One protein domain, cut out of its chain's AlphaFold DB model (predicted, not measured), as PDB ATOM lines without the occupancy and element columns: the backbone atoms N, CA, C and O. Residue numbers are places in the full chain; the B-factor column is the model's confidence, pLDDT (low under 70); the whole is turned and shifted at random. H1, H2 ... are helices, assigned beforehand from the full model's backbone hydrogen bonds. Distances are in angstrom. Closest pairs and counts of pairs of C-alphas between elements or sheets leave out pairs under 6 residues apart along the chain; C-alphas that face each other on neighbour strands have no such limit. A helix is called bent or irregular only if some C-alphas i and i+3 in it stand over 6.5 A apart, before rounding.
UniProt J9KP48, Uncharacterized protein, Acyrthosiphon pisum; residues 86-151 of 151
ATOM      1  N   SER A  86     197.767 175.753 135.059       90.62
ATOM      2  CA  SER A  86     197.625 174.624 135.978       90.62
ATOM      3  C   SER A  86     198.911 174.389 136.768       90.62
ATOM      4  O   SER A  86     200.011 174.401 136.206       90.62
ATOM      5  N   HIS A  87     198.758 174.125 138.065       90.81
ATOM      6  CA  HIS A  87     199.847 173.695 138.944       90.81
ATOM      7  C   HIS A  87     200.182 172.206 138.795       90.81
ATOM      8  O   HIS A  87     201.232 171.774 139.263       90.81
ATOM      9  N   LEU A  88     199.311 171.427 138.146       92.06
ATOM     10  CA  LEU A  88     199.578 170.031 137.820       92.06
ATOM     11  C   LEU A  88     200.344 169.917 136.505       92.06
ATOM     12  O   LEU A  88     200.177 170.745 135.604       92.06
ATOM     13  N   SER A  89     201.167 168.877 136.377       92.31
ATOM     14  CA  SER A  89     201.788 168.543 135.100       92.31
ATOM     15  C   SER A  89     200.772 168.048 134.079       92.31
ATOM     16  O   SER A  89     199.725 167.519 134.443       92.31
ATOM     17  N   ILE A  90     201.073 168.194 132.789       92.38
ATOM     18  CA  ILE A  90     200.225 167.629 131.733       92.38
ATOM     19  C   ILE A  90     200.079 166.120 131.946       92.38
ATOM     20  O   ILE A  90     198.973 165.600 131.862       92.38
ATOM     21  N   TYR A  91     201.167 165.433 132.316       89.31
ATOM     22  CA  TYR A  91     201.125 164.017 132.681       89.31
ATOM     23  C   TYR A  91     200.111 163.751 133.798       89.31
ATOM     24  O   TYR A  91     199.251 162.892 133.647       89.31
ATOM     25  N   GLN A  92     200.175 164.514 134.894       91.25
ATOM     26  CA  GLN A  92     199.251 164.372 136.018       91.25
ATOM     27  C   GLN A  92     197.799 164.578 135.592       91.25
ATOM     28  O   GLN A  92     196.944 163.786 135.971       91.25
ATOM     29  N   ILE A  93     197.529 165.608 134.791       92.44
ATOM     30  CA  ILE A  93     196.183 165.948 134.317       92.44
ATOM     31  C   ILE A  93     195.625 164.836 133.426       92.44
ATOM     32  O   ILE A  93     194.523 164.349 133.669       92.44
ATOM     33  N   VAL A  94     196.389 164.410 132.419       90.12
ATOM     34  CA  VAL A  94     195.947 163.403 131.442       90.12
ATOM     35  C   VAL A  94     195.815 162.030 132.102       90.12
ATOM     36  O   VAL A  94     194.818 161.349 131.885       90.12
ATOM     37  N   MET A  95     196.765 161.640 132.959       88.38
ATOM     38  CA  MET A  95     196.694 160.389 133.718       88.38
ATOM     39  C   MET A  95     195.499 160.377 134.673       88.38
ATOM     40  O   MET A  95     194.807 159.367 134.782       88.38
ATOM     41  N   PHE A  96     195.248 161.493 135.366       92.25
ATOM     42  CA  PHE A  96     194.094 161.605 136.248       92.25
ATOM     43  C   PHE A  96     192.800 161.421 135.459       92.25
ATOM     44  O   PHE A  96     191.991 160.584 135.840       92.25
ATOM     45  N   ALA A  97     192.633 162.151 134.353       91.00
ATOM     46  CA  ALA A  97     191.452 162.050 133.503       91.00
ATOM     47  C   ALA A  97     191.245 160.621 132.988       91.00
ATOM     48  O   ALA A  97     190.163 160.062 133.144       91.00
ATOM     49  N   TYR A  98     192.304 159.999 132.466       88.12
ATOM     50  CA  TYR A  98     192.274 158.631 131.956       88.12
ATOM     51  C   TYR A  98     191.822 157.619 133.020       88.12
ATOM     52  O   TYR A  98     190.839 156.903 132.829       88.12
ATOM     53  N   LEU A  99     192.488 157.588 134.178       89.62
ATOM     54  CA  LEU A  99     192.139 156.642 135.240       89.62
ATOM     55  C   LEU A  99     190.760 156.935 135.846       89.62
ATOM     56  O   LEU A  99     190.040 156.007 136.205       89.62
ATOM     57  N   TRP A 100     190.378 158.210 135.945       92.50
ATOM     58  CA  TRP A 100     189.069 158.608 136.455       92.50
ATOM     59  C   TRP A 100     187.942 158.140 135.526       92.50
ATOM     60  O   TRP A 100     186.957 157.590 136.010       92.50
ATOM     61  N   THR A 101     188.118 158.253 134.202       88.19
ATOM     62  CA  THR A 101     187.158 157.700 133.225       88.19
ATOM     63  C   THR A 101     187.077 156.174 133.263       88.19
ATOM     64  O   THR A 101     186.028 155.614 132.977       88.19
ATOM     65  N   GLY A 102     188.147 155.495 133.685       87.56
ATOM     66  CA  GLY A 102     188.146 154.054 133.955       87.56
ATOM     67  C   GLY A 102     187.538 153.664 135.307       87.56
ATOM     68  O   GLY A 102     187.753 152.537 135.747       87.56
ATOM     69  N   GLN A 103     186.857 154.588 135.999       88.56
ATOM     70  CA  GLN A 103     186.251 154.394 137.325       88.56
ATOM     71  C   GLN A 103     187.235 153.878 138.396       88.56
ATOM     72  O   GLN A 103     186.851 153.249 139.385       88.56
ATOM     73  N   VAL A 104     188.530 154.162 138.231       91.19
ATOM     74  CA  VAL A 104     189.569 153.757 139.182       91.19
ATOM     75  C   VAL A 104     189.432 154.564 140.477       91.19
ATOM     76  O   VAL A 104     189.108 155.753 140.467       91.19
ATOM     77  N   SER A 105     189.715 153.938 141.625       92.69
ATOM     78  CA  SER A 105     189.591 154.610 142.922       92.69
ATOM     79  C   SER A 105     190.513 155.831 143.032       92.69
ATOM     80  O   SER A 105     191.689 155.792 142.654       92.69
ATOM     81  N   LEU A 106     190.011 156.920 143.626       92.56
ATOM     82  CA  LEU A 106     190.793 158.152 143.805       92.56
ATOM     83  C   LEU A 106     192.084 157.922 144.596       92.56
ATOM     84  O   LEU A 106     193.087 158.588 144.345       92.56
ATOM     85  N   GLU A 107     192.089 156.972 145.532       92.38
ATOM     86  CA  GLU A 107     193.296 156.623 146.277       92.38
ATOM     87  C   GLU A 107     194.388 156.063 145.357       92.38
ATOM     88  O   GLU A 107     195.551 156.463 145.473       92.38
ATOM     89  N   PHE A 108     194.022 155.176 144.429       89.81
ATOM     90  CA  PHE A 108     194.962 154.613 143.468       89.81
ATOM     91  C   PHE A 108     195.461 155.682 142.494       89.81
ATOM     92  O   PHE A 108     196.671 155.833 142.326       89.81
ATOM     93  N   ILE A 109     194.555 156.489 141.932       90.56
ATOM     94  CA  ILE A 109     194.910 157.601 141.034       90.56
ATOM     95  C   ILE A 109     195.907 158.535 141.719       90.56
ATOM     96  O   ILE A 109     196.930 158.899 141.139       90.56
ATOM     97  N   ARG A 110     195.655 158.875 142.987       92.25
ATOM     98  CA  ARG A 110     196.530 159.729 143.793       92.25
ATOM     99  C   ARG A 110     197.922 159.128 143.977       92.25
ATOM    100  O   ARG A 110     198.909 159.849 143.861       92.25
ATOM    101  N   LYS A 111     198.012 157.821 144.246       88.44
ATOM    102  CA  LYS A 111     199.295 157.106 144.374       88.44
ATOM    103  C   LYS A 111     200.086 157.109 143.062       88.44
ATOM    104  O   LYS A 111     201.306 157.237 143.109       88.44
ATOM    105  N   GLN A 112     199.415 157.001 141.913       86.94
ATOM    106  CA  GLN A 112     200.079 157.014 140.604       86.94
ATOM    107  C   GLN A 112     200.517 158.416 140.167       86.94
ATOM    108  O   GLN A 112     201.620 158.596 139.664       86.94
ATOM    109  N   THR A 113     199.669 159.418 140.388       86.94
ATOM    110  CA  THR A 113     199.893 160.801 139.926       86.94
ATOM    111  C   THR A 113     200.645 161.675 140.932       86.94
ATOM    112  O   THR A 113     201.088 162.769 140.583       86.94
ATOM    113  N   VAL A 114     200.811 161.213 142.176       89.69
ATOM    114  CA  VAL A 114     201.462 161.950 143.275       89.69
ATOM    115  C   VAL A 114     200.796 163.315 143.518       89.69
ATOM    116  O   VAL A 114     201.443 164.340 143.714       89.69
ATOM    117  N   ILE A 115     199.464 163.338 143.473       90.44
ATOM    118  CA  ILE A 115     198.653 164.541 143.698       90.44
ATOM    119  C   ILE A 115     198.234 164.622 145.178       90.44
ATOM    120  O   ILE A 115     198.058 163.609 145.857       90.44
ATOM    121  N   ALA A 116     198.057 165.830 145.719       92.81
ATOM    122  CA  ALA A 116     197.548 166.004 147.080       92.81
ATOM    123  C   ALA A 116     196.085 165.535 147.204       92.81
ATOM    124  O   ALA A 116     195.300 165.657 146.266       92.81
ATOM    125  N   ARG A 117     195.674 165.050 148.388       92.88
ATOM    126  CA  ARG A 117     194.297 164.552 148.608       92.88
ATOM    127  C   ARG A 117     193.242 165.595 148.231       92.88
ATOM    128  O   ARG A 117     192.319 165.274 147.489       92.88
ATOM    129  N   LYS A 118     193.404 166.834 148.706       94.25
ATOM    130  CA  LYS A 118     192.490 167.941 148.395       94.25
ATOM    131  C   LYS A 118     192.383 168.156 146.884       94.25
ATOM    132  O   LYS A 118     191.300 168.041 146.330       94.25
ATOM    133  N   THR A 119     193.524 168.294 146.212       93.25
ATOM    134  CA  THR A 119     193.585 168.456 144.756       93.25
ATOM    135  C   THR A 119     192.928 167.293 144.011       93.25
ATOM    136  O   THR A 119     192.209 167.534 143.054       93.25
ATOM    137  N   SER A 120     193.097 166.040 144.453       93.56
ATOM    138  CA  SER A 120     192.426 164.897 143.811       93.56
ATOM    139  C   SER A 120     190.899 164.939 143.941       93.56
ATOM    140  O   SER A 120     190.199 164.540 143.016       93.56
ATOM    141  N   VAL A 121     190.373 165.441 145.062       94.38
ATOM    142  CA  VAL A 121     188.926 165.611 145.258       94.38
ATOM    143  C   VAL A 121     188.399 166.741 144.379       94.38
ATOM    144  O   VAL A 121     187.403 166.540 143.687       94.38
ATOM    145  N   ASP A 122     189.097 167.878 144.346       94.38
ATOM    146  CA  ASP A 122     188.733 169.028 143.510       94.38
ATOM    147  C   ASP A 122     188.701 168.635 142.024       94.38
ATOM    148  O   ASP A 122     187.735 168.911 141.315       94.38
ATOM    149  N   TRP A 123     189.716 167.897 141.565       93.56
ATOM    150  CA  TRP A 123     189.790 167.398 140.191       93.56
ATOM    151  C   TRP A 123     188.705 166.372 139.864       93.56
ATOM    152  O   TRP A 123     188.179 166.385 138.752       93.56
ATOM    153  N   ALA A 124     188.333 165.502 140.805       93.50
ATOM    154  CA  ALA A 124     187.217 164.579 140.614       93.50
ATOM    155  C   ALA A 124     185.872 165.316 140.501       93.50
ATOM    156  O   ALA A 124     185.022 164.917 139.709       93.50
ATOM    157  N   SER A 125     185.673 166.386 141.278       93.88
ATOM    158  CA  SER A 125     184.487 167.246 141.167       93.88
ATOM    159  C   SER A 125     184.444 167.964 139.824       93.88
ATOM    160  O   SER A 125     183.433 167.871 139.135       93.88
ATOM    161  N   PHE A 126     185.563 168.553 139.396       91.38
ATOM    162  CA  PHE A 126     185.680 169.177 138.079       91.38
ATOM    163  C   PHE A 126     185.338 168.204 136.937       91.38
ATOM    164  O   PHE A 126     184.577 168.550 136.039       91.38
ATOM    165  N   HIS A 127     185.833 166.962 136.980       89.69
ATOM    166  CA  HIS A 127     185.489 165.956 135.969       89.69
ATOM    167  C   HIS A 127     183.991 165.631 135.948       89.69
ATOM    168  O   HIS A 127     183.414 165.541 134.866       89.69
ATOM    169  N   ARG A 128     183.344 165.503 137.116       91.25
ATOM    170  CA  ARG A 128     181.885 165.311 137.189       91.25
ATOM    171  C   ARG A 128     181.129 166.469 136.552       91.25
ATOM    172  O   ARG A 128     180.190 166.219 135.808       91.25
ATOM    173  N   GLU A 129     181.538 167.705 136.820       90.56
ATOM    174  CA  GLU A 129     180.920 168.897 136.228       90.56
ATOM    175  C   GLU A 129     181.073 168.917 134.704       90.56
ATOM    176  O   GLU A 129     180.099 169.153 133.995       90.56
ATOM    177  N   VAL A 130     182.265 168.603 134.186       86.69
ATOM    178  CA  VAL A 130     182.522 168.537 132.737       86.69
ATOM    179  C   VAL A 130     181.697 167.438 132.068       86.69
ATOM    180  O   VAL A 130     181.098 167.674 131.019       86.69
ATOM    181  N   VAL A 131     181.642 166.244 132.666       86.06
ATOM    182  CA  VAL A 131     180.811 165.140 132.164       86.06
ATOM    183  C   VAL A 131     179.338 165.533 132.200       86.06
ATOM    184  O   VAL A 131     178.641 165.344 131.209       86.06
ATOM    185  N   PHE A 132     178.873 166.145 133.288       85.31
ATOM    186  CA  PHE A 132     177.502 166.628 133.408       85.31
ATOM    187  C   PHE A 132     177.168 167.704 132.362       85.31
ATOM    188  O   PHE A 132     176.124 167.609 131.732       85.31
ATOM    189  N   ASP A 133     178.042 168.679 132.094       84.31
ATOM    190  CA  ASP A 133     177.840 169.668 131.015       84.31
ATOM    191  C   ASP A 133     177.743 168.978 129.640       84.31
ATOM    192  O   ASP A 133     176.837 169.241 128.843       84.31
ATOM    193  N   GLY A 134     178.629 168.011 129.389       79.81
ATOM    194  CA  GLY A 134     178.627 167.201 128.170       79.81
ATOM    195  C   GLY A 134     177.416 166.270 128.021       79.81
ATOM    196  O   GLY A 134     177.004 166.015 126.888       79.81
ATOM    197  N   MET A 135     176.825 165.805 129.132       80.12
ATOM    198  CA  MET A 135     175.711 164.834 129.200       80.12
ATOM    199  C   MET A 135     174.323 165.412 129.513       80.12
ATOM    200  O   MET A 135     173.347 164.753 129.161       80.12
ATOM    201  N   ILE A 136     174.215 166.635 130.057       76.25
ATOM    202  CA  ILE A 136     172.935 167.330 130.337       76.25
ATOM    203  C   ILE A 136     172.747 168.711 129.657       76.25
ATOM    204  O   ILE A 136     171.607 169.082 129.361       76.25
ATOM    205  N   ILE A 137     173.817 169.431 129.290       66.44
ATOM    206  CA  ILE A 137     173.696 170.761 128.659       66.44
ATOM    207  C   ILE A 137     173.892 170.735 127.130       66.44
ATOM    208  O   ILE A 137     173.205 171.458 126.408       66.44
ATOM    209  N   ARG A 138     174.814 169.916 126.604       60.66
ATOM    210  CA  ARG A 138     175.221 169.955 125.179       60.66
ATOM    211  C   ARG A 138     174.642 168.868 124.264       60.66
ATOM    212  O   ARG A 138     175.085 168.753 123.120       60.66
ATOM    213  N   HIS A 139     173.672 168.066 124.697       56.28
ATOM    214  CA  HIS A 139     173.127 166.998 123.846       56.28
ATOM    215  C   HIS A 139     172.268 167.670 122.803       56.28
ATOM    216  O   HIS A 139     171.268 168.332 123.089       56.28
ATOM    217  N   LYS A 140     172.631 167.432 121.550       53.31
ATOM    218  CA  LYS A 140     171.676 167.534 120.463       53.31
ATOM    219  C   LYS A 140     170.547 166.554 120.797       53.31
ATOM    220  O   LYS A 140     170.840 165.389 121.042       53.31
ATOM    221  N   LYS A 141     169.286 167.004 120.854       53.09
ATOM    222  CA  LYS A 141     168.126 166.115 121.053       53.09
ATOM    223  C   LYS A 141     168.211 164.955 120.051       53.09
ATOM    224  O   LYS A 141     167.998 165.171 118.860       53.09
ATOM    225  N   ILE A 142     168.510 163.746 120.516       50.44
ATOM    226  CA  ILE A 142     168.382 162.522 119.720       50.44
ATOM    227  C   ILE A 142     167.015 161.941 120.066       50.44
ATOM    228  O   ILE A 142     166.899 161.056 120.902       50.44
ATOM    229  N   GLY A 143     165.961 162.495 119.467       43.09
ATOM    230  CA  GLY A 143     164.609 161.965 119.637       43.09
ATOM    231  C   GLY A 143     164.026 162.132 121.045       43.09
ATOM    232  O   GLY A 143     164.682 162.498 122.013       43.09
ATOM    233  N   MET A 144     162.717 161.956 121.130       41.47
ATOM    234  CA  MET A 144     161.875 162.506 122.185       41.47
ATOM    235  C   MET A 144     161.688 161.573 123.390       41.47
ATOM    236  O   MET A 144     160.565 161.467 123.846       41.47
ATOM    237  N   TYR A 145     162.718 160.904 123.922       38.59
ATOM    238  CA  TYR A 145     162.576 160.154 125.183       38.59
ATOM    239  C   TYR A 145     163.878 160.144 125.990       38.59
ATOM    240  O   TYR A 145     164.920 159.693 125.521       38.59
ATOM    241  N   TYR A 146     163.800 160.658 127.219       44.50
ATOM    242  CA  TYR A 146     164.869 160.617 128.210       44.50
ATOM    243  C   TYR A 146     165.105 159.164 128.634       44.50
ATOM    244  O   TYR A 146     164.340 158.618 129.424       44.50
ATOM    245  N   ILE A 147     166.168 158.542 128.127       39.91
ATOM    246  CA  ILE A 147     166.731 157.324 128.712       39.91
ATOM    247  C   ILE A 147     168.140 157.678 129.168       39.91
ATOM    248  O   ILE A 147     169.040 157.923 128.369       39.91
ATOM    249  N   THR A 148     168.295 157.751 130.485       47.28
ATOM    250  CA  THR A 148     169.574 157.826 131.186       47.28
ATOM    251  C   THR A 148     170.450 156.645 130.774       47.28
ATOM    252  O   THR A 148     170.137 155.508 131.122       47.28
ATOM    253  N   PHE A 149     171.551 156.901 130.071       37.16
ATOM    254  CA  PHE A 149     172.636 155.932 129.946       37.16
ATOM    255  C   PHE A 149     173.751 156.310 130.922       37.16
ATOM    256  O   PHE A 149     174.428 157.323 130.754       37.16
ATOM    257  N   PHE A 150     173.881 155.489 131.965       40.59
ATOM    258  CA  PHE A 150     175.077 155.361 132.789       40.59
ATOM    259  C   PHE A 150     176.213 154.782 131.941       40.59
ATOM    260  O   PHE A 150     176.014 153.726 131.339       40.59
ATOM    261  N   ILE A 151     177.387 155.418 131.975       41.56
ATOM    262  CA  ILE A 151     178.705 154.763 131.998       41.56
ATOM    263  C   ILE A 151     179.587 155.583 132.940       41.56
ATOM    264  O   ILE A 151     179.563 156.827 132.816       41.56
TER     265      ILE A 151
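Overview. This is residues 86 to 151 of the 151 residues of an uncharacterized protein of Acyrthosiphon pisum (UniProt J9KP48). One long helix, H3, has a short helical hairpin, H1 and H2, beside its first part. Beyond the last residues of H3 the chain's tail loops out and folds back, and residues 136 to 147 stick out from the body. The printed part has 66 residues with three named helices, in the order H1, H2, H3, and no named strand; the class is all helix. The whole is loose, with a radius of gyration of the C-alphas of 14.4 A, and spans 45 by 22 by 18 A; without the residues that stand free, the body spans 34 by 21 by 18 A.

Arrangement. H3, residues 117 to 137, touches H2, residues 106 to 113, with its residues 117 to 121 alone. Their closest C-alphas, those of Arg 110 and Ser 120, are 6.6 A apart, and their lines are only just about perpendicular, at 72 degrees. H2 touches H1, residues 90 to 101, at a shallow tilt of 29 degrees, opposite ways; the two form a helical hairpin. Their closest C-alphas, those of Gln 92 and Thr 113, are 5.3 A apart. H1 and H3 are close but not clearly touching, the closest C-alphas being those of Trp 100 and Ala 124 at 7.5 A; they run the same way at a steep tilt of 62 degrees. In H1, H2 and H3 every O i to N i+4 pair is within hydrogen-bond range.

Along the chain. H3 measures 29.3 A, from C-alpha 117 at (194.297, 164.552, 148.608) to C-alpha 137 at (173.696, 170.761, 128.659). It is neither bent nor irregular, but only just: C-alphas 134 and 137 are 6.1 A apart. H1 measures 16.5 A and begins with C-alpha 90 at (200.225, 167.629, 131.733). H2 measures 10.2 A.

Size, cuts and confidence. The C-alphas of Val 114 and Met 144, the two farthest apart, are 44.9 A apart. The printed part has no cut, and both links, H1 to H2 and H2 to H3, are tight. Residues 138 to 151 hold no named element, and Ile 151 is the chain's last residue. The mean pLDDT of the printed part is 80.4, and residues 137 to 151 are under 70.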